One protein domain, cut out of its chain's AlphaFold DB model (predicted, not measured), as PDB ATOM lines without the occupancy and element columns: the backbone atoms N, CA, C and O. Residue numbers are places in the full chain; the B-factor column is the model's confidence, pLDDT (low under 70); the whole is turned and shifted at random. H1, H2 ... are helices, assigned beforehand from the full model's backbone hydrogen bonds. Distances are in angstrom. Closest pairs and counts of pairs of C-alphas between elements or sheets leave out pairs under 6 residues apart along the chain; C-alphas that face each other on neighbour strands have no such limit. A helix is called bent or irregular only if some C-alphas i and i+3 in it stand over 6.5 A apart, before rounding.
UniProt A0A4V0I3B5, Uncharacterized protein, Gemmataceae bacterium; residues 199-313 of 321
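Overview. This is residues 199 to 313 of the 321 residues of an uncharacterized protein of Gemmataceae bacterium (UniProt A0A4V0I3B5). What shape do these atoms make? H1 folds back along the first part of the far longer H2 as a long helical hairpin, which makes the longest axis; toward the other end of H2 the bent H4 crosses it, with the short H3 at a corner. Residues 286 to 291, of which 290 and 291 belong to H4a, stick out. What is it made of? The printed part, all helix, has 115 residues with four named helices, H1 to H4 in chain order, and no named strand. It is extended, with a radius of gyration of the C-alphas of 20.6 A and spans of 65 by 38 by 21 A.

Arrangement. How does the chain run through its hub? H1, residues 199 to 220, touches the hub H2, residues 225 to 266, as a hairpin, opposite ways at a shallow tilt of 30 degrees; the closest C-alphas, of Phe 205 and Ala 240, are 5.6 A apart. H3, residues 271 to 278, and H2 only just touch, only at the corner, with 3 pairs of C-alphas within 8 A, the closest those of Val 264 and Val 271, 6.5 A. How does H4, residues 290 to 313, stand? Assigned as one helix by its hydrogen bonds, it is bent, with C-alphas 297 and 300 7.4 A apart and arms H4a, residues 290 to 297, and H4b, residues 300 to 313, at a steep tilt of 56 degrees. H4b touches H2 at a steep tilt of 61 degrees, closest at the C-alphas of Phe 256 and Leu 302, 6.3 A; H4a and H2 are apart. Are the backbones helical throughout? Every O i to N i+4 pair is within hydrogen-bond range in H1, H3, H4a and H4b; in H2 34 of 38 are.

Along the chain. Where does H1 begin? Its C-alpha 199 is at (204.843, 313.501, 199.351), and it is 30.8 A long. How long are the others? H2 is 60.8 A long and irregular, but only just: C-alphas 226 and 229 are 6.9 A apart. H3 measures 10.8 A, H4a 10.6 A, and H4b 20.5 A to C-alpha 313 at (181.292, 343.119, 191.125).

Size, cuts and confidence. How large is it? The two C-alphas farthest apart, of Asp 224 and Gly 268, are 65.6 A apart. Is it continuous and confident? The printed part has no cut, the link from H3 to H4 is long, and residue 223 alone has a pLDDT under 70.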
ATOM      1  N   CYS A 199     205.634 314.630 198.883       76.25
ATOM      2  CA  CYS A 199     204.843 313.501 199.351       76.25
ATOM      3  C   CYS A 199     203.434 313.430 198.728       76.25
ATOM      4  O   CYS A 199     203.034 312.363 198.280       76.25
ATOM      5  N   LEU A 200     202.695 314.540 198.633       76.06
ATOM      6  CA  LEU A 200     201.360 314.583 198.020       76.06
ATOM      7  C   LEU A 200     201.415 314.391 196.505       76.06
ATOM      8  O   LEU A 200     200.581 313.676 195.955       76.06
ATOM      9  N   ALA A 201     202.403 314.985 195.829       74.75
ATOM     10  CA  ALA A 201     202.606 314.755 194.398       74.75
ATOM     11  C   ALA A 201     202.949 313.282 194.118       74.75
ATOM     12  O   ALA A 201     202.376 312.670 193.217       74.75
ATOM     13  N   PHE A 202     203.824 312.692 194.938       79.62
ATOM     14  CA  PHE A 202     204.158 311.273 194.876       79.62
ATOM     15  C   PHE A 202     202.945 310.380 195.167       79.62
ATOM     16  O   PHE A 202     202.708 309.421 194.441       79.62
ATOM     17  N   LEU A 203     202.134 310.715 196.175       83.88
ATOM     18  CA  LEU A 203     200.918 309.975 196.517       83.88
ATOM     19  C   LEU A 203     199.897 310.018 195.372       83.88
ATOM     20  O   LEU A 203     199.351 308.983 195.002       83.88
ATOM     21  N   ALA A 204     199.663 311.192 194.780       78.38
ATOM     22  CA  ALA A 204     198.765 311.340 193.637       78.38
ATOM     23  C   ALA A 204     199.250 310.516 192.433       78.38
ATOM     24  O   ALA A 204     198.455 309.823 191.794       78.38
ATOM     25  N   PHE A 205     200.558 310.532 192.161       81.12
ATOM     26  CA  PHE A 205     201.165 309.682 191.140       81.12
ATOM     27  C   PHE A 205     200.950 308.193 191.440       81.12
ATOM     28  O   PHE A 205     200.505 307.458 190.564       81.12
ATOM     29  N   LEU A 206     201.192 307.760 192.680       83.94
ATOM     30  CA  LEU A 206     201.048 306.368 193.100       83.94
ATOM     31  C   LEU A 206     199.595 305.881 192.984       83.94
ATOM     32  O   LEU A 206     199.359 304.804 192.445       83.94
ATOM     33  N   ILE A 207     198.620 306.692 193.409       85.56
ATOM     34  CA  ILE A 207     197.186 306.391 193.265       85.56
ATOM     35  C   ILE A 207     196.817 306.238 191.785       85.56
ATOM     36  O   ILE A 207     196.145 305.277 191.414       85.56
ATOM     37  N   THR A 208     197.289 307.149 190.930       80.06
ATOM     38  CA  THR A 208     197.002 307.112 189.486       80.06
ATOM     39  C   THR A 208     197.656 305.899 188.819       80.06
ATOM     40  O   THR A 208     197.035 305.244 187.985       80.06
ATOM     41  N   ALA A 209     198.885 305.558 189.215       79.31
ATOM     42  CA  ALA A 209     199.603 304.393 188.714       79.31
ATOM     43  C   ALA A 209     198.924 303.080 189.128       79.31
ATOM     44  O   ALA A 209     198.730 302.212 188.284       79.31
ATOM     45  N   ILE A 210     198.508 302.946 190.392       84.75
ATOM     46  CA  ILE A 210     197.783 301.763 190.878       84.75
ATOM     47  C   ILE A 210     196.447 301.615 190.145       84.75
ATOM     48  O   ILE A 210     196.156 300.531 189.649       84.75
ATOM     49  N   ALA A 211     195.664 302.691 190.021       83.88
ATOM     50  CA  ALA A 211     194.398 302.659 189.287       83.88
ATOM     51  C   ALA A 211     194.601 302.264 187.813       83.88
ATOM     52  O   ALA A 211     193.843 301.456 187.281       83.88
ATOM     53  N   GLY A 212     195.661 302.777 187.176       79.38
ATOM     54  CA  GLY A 212     196.049 302.393 185.821       79.38
ATOM     55  C   GLY A 212     196.432 300.917 185.708       79.38
ATOM     56  O   GLY A 212     195.975 300.245 184.790       79.38
ATOM     57  N   ILE A 213     197.216 300.386 186.652       79.00
ATOM     58  CA  ILE A 213     197.593 298.964 186.683       79.00
ATOM     59  C   ILE A 213     196.354 298.080 186.848       79.00
ATOM     60  O   ILE A 213     196.224 297.103 186.121       79.00
ATOM     61  N   VAL A 214     195.434 298.424 187.755       84.44
ATOM     62  CA  VAL A 214     194.193 297.658 187.964       84.44
ATOM     63  C   VAL A 214     193.356 297.622 186.684       84.44
ATOM     64  O   VAL A 214     192.977 296.539 186.247       84.44
ATOM     65  N   ALA A 215     193.149 298.773 186.036       81.25
ATOM     66  CA  ALA A 215     192.404 298.848 184.780       81.25
ATOM     67  C   ALA A 215     193.074 298.049 183.646       81.25
ATOM     68  O   ALA A 215     192.395 297.431 182.833       81.25
ATOM     69  N   VAL A 216     194.412 298.034 183.598       77.56
ATOM     70  CA  VAL A 216     195.167 297.222 182.635       77.56
ATOM     71  C   VAL A 216     195.004 295.740 182.913       77.56
ATOM     72  O   VAL A 216     194.772 294.994 181.975       77.56
ATOM     73  N   VAL A 217     195.118 295.302 184.167       81.81
ATOM     74  CA  VAL A 217     194.964 293.885 184.530       81.81
ATOM     75  C   VAL A 217     193.569 293.382 184.164       81.81
ATOM     76  O   VAL A 217     193.457 292.306 183.590       81.81
ATOM     77  N   GLU A 218     192.529 294.178 184.413       81.94
ATOM     78  CA  GLU A 218     191.149 293.838 184.046       81.94
ATOM     79  C   GLU A 218     190.939 293.804 182.520       81.94
ATOM     80  O   GLU A 218     190.177 292.989 182.005       81.94
ATOM     81  N   TRP A 219     191.657 294.645 181.767       76.62
ATOM     82  CA  TRP A 219     191.600 294.666 180.302       76.62
ATOM     83  C   TRP A 219     192.446 293.565 179.633       76.62
ATOM     84  O   TRP A 219     192.082 293.052 178.571       76.62
ATOM     85  N   LEU A 220     193.559 293.168 180.258       71.81
ATOM     86  CA  LEU A 220     194.505 292.165 179.753       71.81
ATOM     87  C   LEU A 220     193.911 290.755 179.629       71.81
ATOM     88  O   LEU A 220     194.462 289.955 178.880       71.81
ATOM     89  N   ASP A 221     192.764 290.472 180.251       73.25
ATOM     90  CA  ASP A 221     192.012 289.232 180.011       73.25
ATOM     91  C   ASP A 221     191.480 289.117 178.563       73.25
ATOM     92  O   ASP A 221     190.983 288.062 178.166       73.25
ATOM     93  N   THR A 222     191.594 290.171 177.739       70.44
ATOM     94  CA  THR A 222     190.997 290.215 176.389       70.44
ATOM     95  C   THR A 222     191.909 290.675 175.242       70.44
ATOM     96  O   THR A 222     191.483 290.590 174.089       70.44
ATOM     97  N   ALA A 223     193.146 291.134 175.485       62.88
ATOM     98  CA  ALA A 223     193.961 291.803 174.457       62.88
ATOM     99  C   ALA A 223     195.447 291.390 174.423       62.88
ATOM    100  O   ALA A 223     196.029 290.975 175.423       62.88
ATOM    101  N   ASP A 224     196.071 291.557 173.250       74.38
ATOM    102  CA  ASP A 224     197.476 291.233 172.966       74.38
ATOM    103  C   ASP A 224     198.442 292.107 173.804       74.38
ATOM    104  O   ASP A 224     198.457 293.340 173.711       74.38
ATOM    105  N   LEU A 225     199.257 291.460 174.646       71.31
ATOM    106  CA  LEU A 225     199.953 292.050 175.806       71.31
ATOM    107  C   LEU A 225     200.966 293.165 175.462       71.31
ATOM    108  O   LEU A 225     201.329 293.977 176.314       71.31
ATOM    109  N   MET A 226     201.458 293.197 174.219       78.25
ATOM    110  CA  MET A 226     202.653 293.965 173.847       78.25
ATOM    111  C   MET A 226     202.433 295.488 173.794       78.25
ATOM    112  O   MET A 226     203.368 296.247 174.047       78.25
ATOM    113  N   PHE A 227     201.211 295.950 173.502       80.19
ATOM    114  CA  PHE A 227     200.908 297.384 173.338       80.19
ATOM    115  C   PHE A 227     200.110 297.993 174.499       80.19
ATOM    116  O   PHE A 227     200.112 299.213 174.674       80.19
ATOM    117  N   ALA A 228     199.466 297.161 175.321       76.31
ATOM    118  CA  ALA A 228     198.597 297.609 176.406       76.31
ATOM    119  C   ALA A 228     199.359 298.333 177.528       76.31
ATOM    120  O   ALA A 228     198.961 299.410 177.975       76.31
ATOM    121  N   ILE A 229     200.492 297.768 177.954       77.19
ATOM    122  CA  ILE A 229     201.254 298.267 179.108       77.19
ATOM    123  C   ILE A 229     201.859 299.661 178.838       77.19
ATOM    124  O   ILE A 229     201.650 300.559 179.658       77.19
ATOM    125  N   PRO A 230     202.555 299.914 177.706       81.44
ATOM    126  CA  PRO A 230     203.103 301.242 177.424       81.44
ATOM    127  C   PRO A 230     202.015 302.311 177.283       81.44
ATOM    128  O   PRO A 230     202.164 303.410 177.819       81.44
ATOM    129  N   ALA A 231     200.903 301.993 176.608       82.25
ATOM    130  CA  ALA A 231     199.797 302.929 176.411       82.25
ATOM    131  C   ALA A 231     199.156 303.346 177.744       82.25
ATOM    132  O   ALA A 231     198.880 304.529 177.968       82.25
ATOM    133  N   ALA A 232     198.981 302.400 178.666       77.75
ATOM    134  CA  ALA A 232     198.436 302.686 179.984       77.75
ATOM    135  C   ALA A 232     199.385 303.506 180.864       77.75
ATOM    136  O   ALA A 232     198.937 304.441 181.525       77.75
ATOM    137  N   LEU A 233     200.692 303.223 180.837       80.31
ATOM    138  CA  LEU A 233     201.684 304.023 181.566       80.31
ATOM    139  C   LEU A 233     201.723 305.471 181.065       80.31
ATOM    140  O   LEU A 233     201.746 306.399 181.874       80.31
ATOM    141  N   VAL A 234     201.676 305.676 179.745       85.25
ATOM    142  CA  VAL A 234     201.603 307.020 179.151       85.25
ATOM    143  C   VAL A 234     200.313 307.722 179.574       85.25
ATOM    144  O   VAL A 234     200.358 308.873 180.008       85.25
ATOM    145  N   THR A 235     199.176 307.027 179.522       83.12
ATOM    146  CA  THR A 235     197.878 307.582 179.935       83.12
ATOM    147  C   THR A 235     197.892 307.982 181.412       83.12
ATOM    148  O   THR A 235     197.525 309.108 181.747       83.12
ATOM    149  N   ALA A 236     198.391 307.114 182.295       79.44
ATOM    150  CA  ALA A 236     198.515 307.394 183.721       79.44
ATOM    151  C   ALA A 236     199.433 308.597 183.992       79.44
ATOM    152  O   ALA A 236     199.092 309.456 184.804       79.44
ATOM    153  N   ALA A 237     200.558 308.709 183.279       81.75
ATOM    154  CA  ALA A 237     201.468 309.847 183.404       81.75
ATOM    155  C   ALA A 237     200.814 311.169 182.961       81.75
ATOM    156  O   ALA A 237     200.939 312.177 183.661       81.75
ATOM    157  N   VAL A 238     200.079 311.170 181.843       87.31
ATOM    158  CA  VAL A 238     199.351 312.352 181.347       87.31
ATOM    159  C   VAL A 238     198.259 312.778 182.331       87.31
ATOM    160  O   VAL A 238     198.160 313.963 182.659       87.31
ATOM    161  N   VAL A 239     197.475 311.827 182.851       85.00
ATOM    162  CA  VAL A 239     196.429 312.103 183.848       85.00
ATOM    163  C   VAL A 239     197.041 312.640 185.140       85.00
ATOM    164  O   VAL A 239     196.598 313.678 185.633       85.00
ATOM    165  N   ALA A 240     198.094 312.003 185.658       80.88
ATOM    166  CA  ALA A 240     198.783 312.452 186.865       80.88
ATOM    167  C   ALA A 240     199.342 313.874 186.697       80.88
ATOM    168  O   ALA A 240     199.171 314.718 187.580       80.88
ATOM    169  N   PHE A 241     199.947 314.174 185.543       85.88
ATOM    170  CA  PHE A 241     200.435 315.513 185.225       85.88
ATOM    171  C   PHE A 241     199.295 316.541 185.156       85.88
ATOM    172  O   PHE A 241     199.415 317.625 185.731       85.88
ATOM    173  N   GLY A 242     198.174 316.199 184.514       89.62
ATOM    174  CA  GLY A 242     196.990 317.056 184.423       89.62
ATOM    175  C   GLY A 242     196.366 317.359 185.789       89.62
ATOM    176  O   GLY A 242     196.120 318.524 186.108       89.62
ATOM    177  N   VAL A 243     196.179 316.336 186.630       86.25
ATOM    178  CA  VAL A 243     195.663 316.479 188.003       86.25
ATOM    179  C   VAL A 243     196.607 317.332 188.847       86.25
ATOM    180  O   VAL A 243     196.161 318.266 189.516       86.25
ATOM    181  N   HIS A 244     197.915 317.074 188.775       84.38
ATOM    182  CA  HIS A 244     198.919 317.862 189.483       84.38
ATOM    183  C   HIS A 244     198.909 319.335 189.037       84.38
ATOM    184  O   HIS A 244     198.906 320.238 189.877       84.38
ATOM    185  N   ALA A 245     198.847 319.602 187.728       89.50
ATOM    186  CA  ALA A 245     198.780 320.958 187.187       89.50
ATOM    187  C   ALA A 245     197.497 321.694 187.617       89.50
ATOM    188  O   ALA A 245     197.563 322.853 188.040       89.50
ATOM    189  N   ALA A 246     196.342 321.023 187.565       91.44
ATOM    190  CA  ALA A 246     195.061 321.580 187.997       91.44
ATOM    191  C   ALA A 246     195.049 321.887 189.501       91.44
ATOM    192  O   ALA A 246     194.633 322.973 189.915       91.44
ATOM    193  N   TRP A 247     195.563 320.969 190.323       89.38
ATOM    194  CA  TRP A 247     195.660 321.162 191.766       89.38
ATOM    195  C   TRP A 247     196.611 322.307 192.128       89.38
ATOM    196  O   TRP A 247     196.254 323.176 192.925       89.38
ATOM    197  N   ARG A 248     197.777 322.387 191.473       90.38
ATOM    198  CA  ARG A 248     198.713 323.508 191.630       90.38
ATOM    199  C   ARG A 248     198.057 324.845 191.288       90.38
ATOM    200  O   ARG A 248     198.153 325.789 192.072       90.38
ATOM    201  N   ARG A 249     197.351 324.927 190.153       94.44
ATOM    202  CA  ARG A 249     196.615 326.136 189.746       94.44
ATOM    203  C   ARG A 249     195.565 326.528 190.785       94.44
ATOM    204  O   ARG A 249     195.491 327.699 191.146       94.44
ATOM    205  N   LYS A 250     194.802 325.560 191.308       94.00
ATOM    206  CA  LYS A 250     193.804 325.783 192.367       94.00
ATOM    207  C   LYS A 250     194.442 326.326 193.648       94.00
ATOM    208  O   LYS A 250     193.946 327.309 194.190       94.00
ATOM    209  N   ASN A 251     195.552 325.744 194.101       91.88
ATOM    210  CA  ASN A 251     196.262 326.205 195.299       91.88
ATOM    211  C   ASN A 251     196.830 327.620 195.122       91.88
ATOM    212  O   ASN A 251     196.734 328.435 196.036       91.88
ATOM    213  N   HIS A 252     197.377 327.942 193.946       94.94
ATOM    214  CA  HIS A 252     197.846 329.296 193.648       94.94
ATOM    215  C   HIS A 252     196.690 330.308 193.622       94.94
ATOM    216  O   HIS A 252     196.808 331.368 194.233       94.94
ATOM    217  N   LYS A 253     195.555 329.984 192.979       96.00
ATOM    218  CA  LYS A 253     194.353 330.838 193.004       96.00
ATOM    219  C   LYS A 253     193.866 331.075 194.432       96.00
ATOM    220  O   LYS A 253     193.651 332.220 194.819       96.00
ATOM    221  N   TRP A 254     193.780 330.008 195.229       95.94
ATOM    222  CA  TRP A 254     193.421 330.105 196.641       95.94
ATOM    223  C   TRP A 254     194.391 331.001 197.414       95.94
ATOM    224  O   TRP A 254     193.945 331.864 198.160       95.94
ATOM    225  N   PHE A 255     195.705 330.871 197.202       96.12
ATOM    226  CA  PHE A 255     196.688 331.763 197.822       96.12
ATOM    227  C   PHE A 255     196.426 333.229 197.459       96.12
ATOM    228  O   PHE A 255     196.436 334.088 198.342       96.12
ATOM    229  N   PHE A 256     196.156 333.534 196.187       97.19
ATOM    230  CA  PHE A 256     195.889 334.913 195.785       97.19
ATOM    231  C   PHE A 256     194.618 335.473 196.440       97.19
ATOM    232  O   PHE A 256     194.634 336.582 196.973       97.19
ATOM    233  N   GLN A 257     193.547 334.683 196.477       96.38
ATOM    234  CA  GLN A 257     192.259 335.082 197.049       96.38
ATOM    235  C   GLN A 257     192.279 335.177 198.581       96.38
ATOM    236  O   GLN A 257     191.769 336.141 199.146       96.38
ATOM    237  N   ALA A 258     192.864 334.188 199.256       96.19
ATOM    238  CA  ALA A 258     192.793 334.039 200.707       96.19
ATOM    239  C   ALA A 258     193.969 334.687 201.452       96.19
ATOM    240  O   ALA A 258     193.839 335.009 202.632       96.19
ATOM    241  N   VAL A 259     195.117 334.875 200.792       95.38
ATOM    242  CA  VAL A 259     196.339 335.388 201.433       95.38
ATOM    243  C   VAL A 259     196.799 336.694 200.797       95.38
ATOM    244  O   VAL A 259     196.932 337.688 201.506       95.38
ATOM    245  N   PHE A 260     197.024 336.722 199.481       96.31
ATOM    246  CA  PHE A 260     197.616 337.882 198.803       96.31
ATOM    247  C   PHE A 260     196.718 339.120 198.869       96.31
ATOM    248  O   PHE A 260     197.124 340.142 199.421       96.31
ATOM    249  N   LEU A 261     195.494 339.038 198.338       96.88
ATOM    250  CA  LEU A 261     194.597 340.191 198.247       96.88
ATOM    251  C   LEU A 261     194.199 340.736 199.630       96.88
ATOM    252  O   LEU A 261     194.283 341.952 199.822       96.88
ATOM    253  N   PRO A 262     193.842 339.896 200.627       96.19
ATOM    254  CA  PRO A 262     193.543 340.384 201.967       96.19
ATOM    255  C   PRO A 262     194.747 341.042 202.644       96.19
ATOM    256  O   PRO A 262     194.574 342.052 203.321       96.19
ATOM    257  N   GLU A 263     195.964 340.519 202.458       94.12
ATOM    258  CA  GLU A 263     197.177 341.110 203.036       94.12
ATOM    259  C   GLU A 263     197.480 342.482 202.424       94.12
ATOM    260  O   GLU A 263     197.719 343.436 203.166       94.12
ATOM    261  N   VAL A 264     197.418 342.602 201.094       95.44
ATOM    262  CA  VAL A 264     197.629 343.873 200.380       95.44
ATOM    263  C   VAL A 264     196.582 344.908 200.806       95.44
ATOM    264  O   VAL A 264     196.941 346.027 201.175       95.44
ATOM    265  N   LYS A 265     195.302 344.509 200.877       95.12
ATOM    266  CA  LYS A 265     194.205 345.368 201.347       95.12
ATOM    267  C   LYS A 265     194.377 345.784 202.808       95.12
ATOM    268  O   LYS A 265     194.217 346.957 203.129       95.12
ATOM    269  N   ARG A 266     194.736 344.853 203.700       92.75
ATOM    270  CA  ARG A 266     194.971 345.131 205.131       92.75
ATOM    271  C   ARG A 266     196.094 346.146 205.343       92.75
ATOM    272  O   ARG A 266     196.076 346.880 206.323       92.75
ATOM    273  N   ARG A 267     197.070 346.174 204.436       90.00
ATOM    274  CA  ARG A 267     198.201 347.107 204.451       90.00
ATOM    275  C   ARG A 267     197.893 348.438 203.754       90.00
ATOM    276  O   ARG A 267     198.766 349.295 203.729       90.00
ATOM    277  N   GLY A 268     196.691 348.608 203.196       93.06
ATOM    278  CA  GLY A 268     196.279 349.835 202.512       93.06
ATOM    279  C   GLY A 268     197.025 350.110 201.205       93.06
ATOM    280  O   GLY A 268     197.099 351.260 200.794       93.06
ATOM    281  N   MET A 269     197.597 349.087 200.564       94.44
ATOM    282  CA  MET A 269     198.327 349.260 199.304       94.44
ATOM    283  C   MET A 269     197.457 348.914 198.101       94.44
ATOM    284  O   MET A 269     196.572 348.055 198.181       94.44
ATOM    285  N   ALA A 270     197.753 349.530 196.958       95.81
ATOM    286  CA  ALA A 270     197.150 349.126 195.703       95.81
ATOM    287  C   ALA A 270     197.795 347.824 195.203       95.81
ATOM    288  O   ALA A 270     199.015 347.662 195.195       95.81
ATOM    289  N   VAL A 271     196.968 346.894 194.721       96.75
ATOM    290  CA  VAL A 271     197.446 345.646 194.099       96.75
ATOM    291  C   VAL A 271     198.365 345.944 192.909       96.75
ATOM    292  O   VAL A 271     199.364 345.252 192.718       96.75
ATOM    293  N   GLY A 272     198.067 347.009 192.156       96.56
ATOM    294  CA  GLY A 272     198.877 347.467 191.029       96.56
ATOM    295  C   GLY A 272     200.326 347.779 191.403       96.56
ATOM    296  O   GLY A 272     201.220 347.397 190.653       96.56
ATOM    297  N   ASP A 273     200.576 348.371 192.574       95.25
ATOM    298  CA  ASP A 273     201.929 348.728 193.032       95.25
ATOM    299  C   ASP A 273     202.760 347.484 193.360       95.25
ATOM    300  O   ASP A 273     203.941 347.379 193.030       95.25
ATOM    301  N   VAL A 274     202.123 346.480 193.965       96.44
ATOM    302  CA  VAL A 274     202.774 345.199 194.265       96.44
ATOM    303  C   VAL A 274     203.086 344.443 192.970       96.44
ATOM    304  O   VAL A 274     204.186 343.912 192.804       96.44
ATOM    305  N   VAL A 275     202.145 344.416 192.022       96.56
ATOM    306  CA  VAL A 275     202.327 343.749 190.723       96.56
ATOM    307  C   VAL A 275     203.374 344.463 189.868       96.56
ATOM    308  O   VAL A 275     204.220 343.795 189.271       96.56
ATOM    309  N   SER A 276     203.369 345.797 189.827       95.62
ATOM    310  CA  SER A 276     204.352 346.590 189.079       95.62
ATOM    311  C   SER A 276     205.766 346.394 189.619       95.62
ATOM    312  O   SER A 276     206.723 346.428 188.847       95.62
ATOM    313  N   ARG A 277     205.908 346.097 190.919       95.38
ATOM    314  CA  ARG A 277     207.193 345.745 191.525       95.38
ATOM    315  C   ARG A 277     207.650 344.324 191.204       95.38
ATOM    316  O   ARG A 277     208.843 344.101 191.018       95.38
ATOM    317  N   LEU A 278     206.724 343.369 191.142       95.81
ATOM    318  CA  LEU A 278     207.035 341.965 190.866       95.81
ATOM    319  C   LEU A 278     207.303 341.684 189.380       95.81
ATOM    320  O   LEU A 278     208.160 340.866 189.062       95.81
ATOM    321  N   ARG A 279     206.586 342.346 188.467       96.31
ATOM    322  CA  ARG A 279     206.612 342.059 187.020       96.31
ATOM    323  C   ARG A 279     207.984 342.255 186.339       96.31
ATOM    324  O   ARG A 279     208.293 341.452 185.464       96.31
ATOM    325  N   PRO A 280     208.823 343.247 186.706       96.88
ATOM    326  CA  PRO A 280     210.168 343.398 186.144       96.88
ATOM    327  C   PRO A 280     211.145 342.294 186.566       96.88
ATOM    328  O   PRO A 280     212.193 342.133 185.943       96.88
ATOM    329  N   LEU A 281     210.841 341.552 187.636       95.44
ATOM    330  CA  LEU A 281     211.718 340.504 188.142       95.44
ATOM    331  C   LEU A 281     211.635 339.267 187.245       95.44
ATOM    332  O   LEU A 281     210.557 338.749 186.954       95.44
ATOM    333  N   SER A 282     212.791 338.752 186.828       95.31
ATOM    334  CA  SER A 282     212.843 337.555 185.994       95.31
ATOM    335  C   SER A 282     212.630 336.292 186.838       95.31
ATOM    336  O   SER A 282     213.406 336.035 187.758       95.31
ATOM    337  N   PRO A 283     211.675 335.406 186.492       94.06
ATOM    338  CA  PRO A 283     211.504 334.122 187.180       94.06
ATOM    339  C   PRO A 283     212.671 333.140 186.955       94.06
ATOM    340  O   PRO A 283     212.675 332.043 187.534       94.06
ATOM    341  N   ARG A 284     213.622 333.498 186.078       95.19
ATOM    342  CA  ARG A 284     214.861 332.759 185.799       95.19
ATOM    343  C   ARG A 284     216.070 333.297 186.572       95.19
ATOM    344  O   ARG A 284     217.114 332.666 186.508       95.19
ATOM    345  N   ASP A 285     215.948 334.415 187.290       94.88
ATOM    346  CA  ASP A 285     217.056 334.950 188.088       94.88
ATOM    347  C   ASP A 285     217.296 334.073 189.326       94.88
ATOM    348  O   ASP A 285     216.527 334.096 190.283       94.88
ATOM    349  N   GLU A 286     218.360 333.273 189.295       93.62
ATOM    350  CA  GLU A 286     218.737 332.345 190.367       93.62
ATOM    351  C   GLU A 286     219.132 333.038 191.676       93.62
ATOM    352  O   GLU A 286     219.164 332.382 192.716       93.62
ATOM    353  N   ARG A 287     219.384 334.353 191.650       93.12
ATOM    354  CA  ARG A 287     219.677 335.143 192.855       93.12
ATOM    355  C   ARG A 287     218.429 335.409 193.693       93.12
ATOM    356  O   ARG A 287     218.550 335.759 194.866       93.12
ATOM    357  N   LEU A 288     217.241 335.275 193.103       92.81
ATOM    358  CA  LEU A 288     215.978 335.469 193.804       92.81
ATOM    359  C   LEU A 288     215.637 334.257 194.674       92.81
ATOM    360  O   LEU A 288     215.823 333.103 194.278       92.81
ATOM    361  N   ASP A 289     215.036 334.539 195.830       91.88
ATOM    362  CA  ASP A 289     214.472 333.519 196.710       91.88
ATOM    363  C   ASP A 289     213.553 332.551 195.919       91.88
ATOM    364  O   ASP A 289     212.745 333.000 195.094       91.88
ATOM    365  N   PRO A 290     213.652 331.222 196.120       93.06
ATOM    366  CA  PRO A 290     212.842 330.247 195.391       93.06
ATOM    367  C   PRO A 290     211.332 330.487 195.496       93.06
ATOM    368  O   PRO A 290     210.619 330.306 194.503       93.06
ATOM    369  N   ASN A 291     210.841 330.936 196.653       93.81
ATOM    370  CA  ASN A 291     209.422 331.215 196.833       93.81
ATOM    371  C   ASN A 291     209.017 332.488 196.091       93.81
ATOM    372  O   ASN A 291     207.960 332.510 195.461       93.81
ATOM    373  N   LEU A 292     209.880 333.510 196.073       94.88
ATOM    374  CA  LEU A 292     209.667 334.709 195.260       94.88
ATOM    375  C   LEU A 292     209.618 334.370 193.762       94.88
ATOM    376  O   LEU A 292     208.712 334.820 193.064       94.88
ATOM    377  N   ARG A 293     210.521 333.514 193.263       95.62
ATOM    378  CA  ARG A 293     210.460 333.021 191.871       95.62
ATOM    379  C   ARG A 293     209.157 332.284 191.584       95.62
ATOM    380  O   ARG A 293     208.567 332.472 190.520       95.62
ATOM    381  N   GLY A 294     208.713 331.445 192.516       94.75
ATOM    382  CA  GLY A 294     207.433 330.751 192.420       94.75
ATOM    383  C   GLY A 294     206.249 331.713 192.348       94.75
ATOM    384  O   GLY A 294     205.391 331.552 191.481       94.75
ATOM    385  N   LEU A 295     206.246 332.739 193.203       96.25
ATOM    386  CA  LEU A 295     205.229 333.785 193.226       96.25
ATOM    387  C   LEU A 295     205.190 334.545 191.893       96.25
ATOM    388  O   LEU A 295     204.117 334.704 191.317       96.25
ATOM    389  N   ILE A 296     206.354 334.935 191.358       96.81
ATOM    390  CA  ILE A 296     206.472 335.614 190.055       96.81
ATOM    391  C   ILE A 296     205.895 334.742 188.931       96.81
ATOM    392  O   ILE A 296     205.111 335.222 188.115       96.81
ATOM    393  N   ARG A 297     206.219 333.441 188.896       96.31
ATOM    394  CA  ARG A 297     205.665 332.504 187.896       96.31
ATOM    395  C   ARG A 297     204.149 332.352 187.998       96.31
ATOM    396  O   ARG A 297     203.512 332.012 187.006       96.31
ATOM    397  N   ALA A 298     203.581 332.564 189.182       96.31
ATOM    398  CA  ALA A 298     202.151 332.458 189.425       96.31
ATOM    399  C   ALA A 298     201.377 333.756 189.119       96.31
ATOM    400  O   ALA A 298     200.151 333.707 189.102       96.31
ATOM    401  N   LEU A 299     202.046 334.882 188.832       96.94
ATOM    402  CA  LEU A 299     201.393 336.173 188.560       96.94
ATOM    403  C   LEU A 299     200.306 336.149 187.473       96.94
ATOM    404  O   LEU A 299     199.287 336.793 187.694       96.94
ATOM    405  N   PRO A 300     200.422 335.402 186.356       97.19
ATOM    406  CA  PRO A 300     199.329 335.337 185.381       97.19
ATOM    407  C   PRO A 300     198.007 334.827 185.978       97.19
ATOM    408  O   PRO A 300     196.932 335.204 185.526       97.19
ATOM    409  N   LEU A 301     198.064 334.001 187.032       96.44
ATOM    410  CA  LEU A 301     196.868 333.541 187.742       96.44
ATOM    411  C   LEU A 301     196.252 334.632 188.624       96.44
ATOM    412  O   LEU A 301     195.058 334.570 188.897       96.44
ATOM    413  N   LEU A 302     197.037 335.615 189.074       96.75
ATOM    414  CA  LEU A 302     196.502 336.778 189.779       96.75
ATOM    415  C   LEU A 302     195.642 337.623 188.833       96.75
ATOM    416  O   LEU A 302     194.558 338.033 189.232       96.75
ATOM    417  N   ASP A 303     196.074 337.817 187.583       96.56
ATOM    418  CA  ASP A 303     195.284 338.530 186.570       96.56
ATOM    419  C   ASP A 303     193.933 337.823 186.325       96.56
ATOM    420  O   ASP A 303     192.891 338.476 186.265       96.56
ATOM    421  N   GLU A 304     193.919 336.482 186.280       97.31
ATOM    422  CA  GLU A 304     192.674 335.700 186.205       97.31
ATOM    423  C   GLU A 304     191.762 335.926 187.419       97.31
ATOM    424  O   GLU A 304     190.564 336.146 187.251       97.31
ATOM    425  N   VAL A 305     192.320 335.883 188.634       97.19
ATOM    426  CA  VAL A 305     191.563 336.090 189.881       97.19
ATOM    427  C   VAL A 305     190.974 337.501 189.935       97.19
ATOM    428  O   VAL A 305     189.818 337.666 190.321       97.19
ATOM    429  N   LEU A 306     191.732 338.519 189.523       97.00
ATOM    430  CA  LEU A 306     191.250 339.900 189.464       97.00
ATOM    431  C   LEU A 306     190.129 340.062 188.426       97.00
ATOM    432  O   LEU A 306     189.137 340.734 188.699       97.00
ATOM    433  N   ALA A 307     190.241 339.409 187.266       96.81
ATOM    434  CA  ALA A 307     189.194 339.410 186.245       96.81
ATOM    435  C   ALA A 307     187.930 338.640 186.675       96.81
ATOM    436  O   ALA A 307     186.822 338.982 186.264       96.81
ATOM    437  N   GLU A 308     188.066 337.580 187.477       96.44
ATOM    438  CA  GLU A 308     186.940 336.890 188.126       96.44
ATOM    439  C   GLU A 308     186.236 337.823 189.126       96.44
ATOM    440  O   GLU A 308     185.032 338.034 189.003       96.44
ATOM    441  N   GLN A 309     186.979 338.485 190.022       95.81
ATOM    442  CA  GLN A 309     186.406 339.433 190.990       95.81
ATOM    443  C   GLN A 309     185.735 340.644 190.333       95.81
ATOM    444  O   GLN A 309     184.688 341.091 190.796       95.81
ATOM    445  N   ALA A 310     186.309 341.173 189.250       95.75
ATOM    446  CA  ALA A 310     185.707 342.276 188.507       95.75
ATOM    447  C   ALA A 310     184.352 341.880 187.893       95.75
ATOM    448  O   ALA A 310     183.415 342.671 187.917       95.75
ATOM    449  N   ARG A 311     184.220 340.641 187.396       96.38
ATOM    450  CA  ARG A 311     182.949 340.120 186.863       96.38
ATOM    451  C   ARG A 311     181.893 339.917 187.946       96.38
ATOM    452  O   ARG A 311     180.727 340.167 187.680       96.38
ATOM    453  N   GLU A 312     182.291 339.496 189.145       95.50
ATOM    454  CA  GLU A 312     181.378 339.350 190.289       95.50
ATOM    455  C   GLU A 312     180.879 340.700 190.833       95.50
ATOM    456  O   GLU A 312     179.797 340.766 191.413       95.50
ATOM    457  N   GLN A 313     181.653 341.776 190.660       94.19
ATOM    458  CA  GLN A 313     181.292 343.119 191.125       94.19
ATOM    459  C   GLN A 313     180.397 343.890 190.153       94.19
ATOM    460  O   GLN A 313     179.706 344.811 190.585       94.19
TER     461      GLN A 313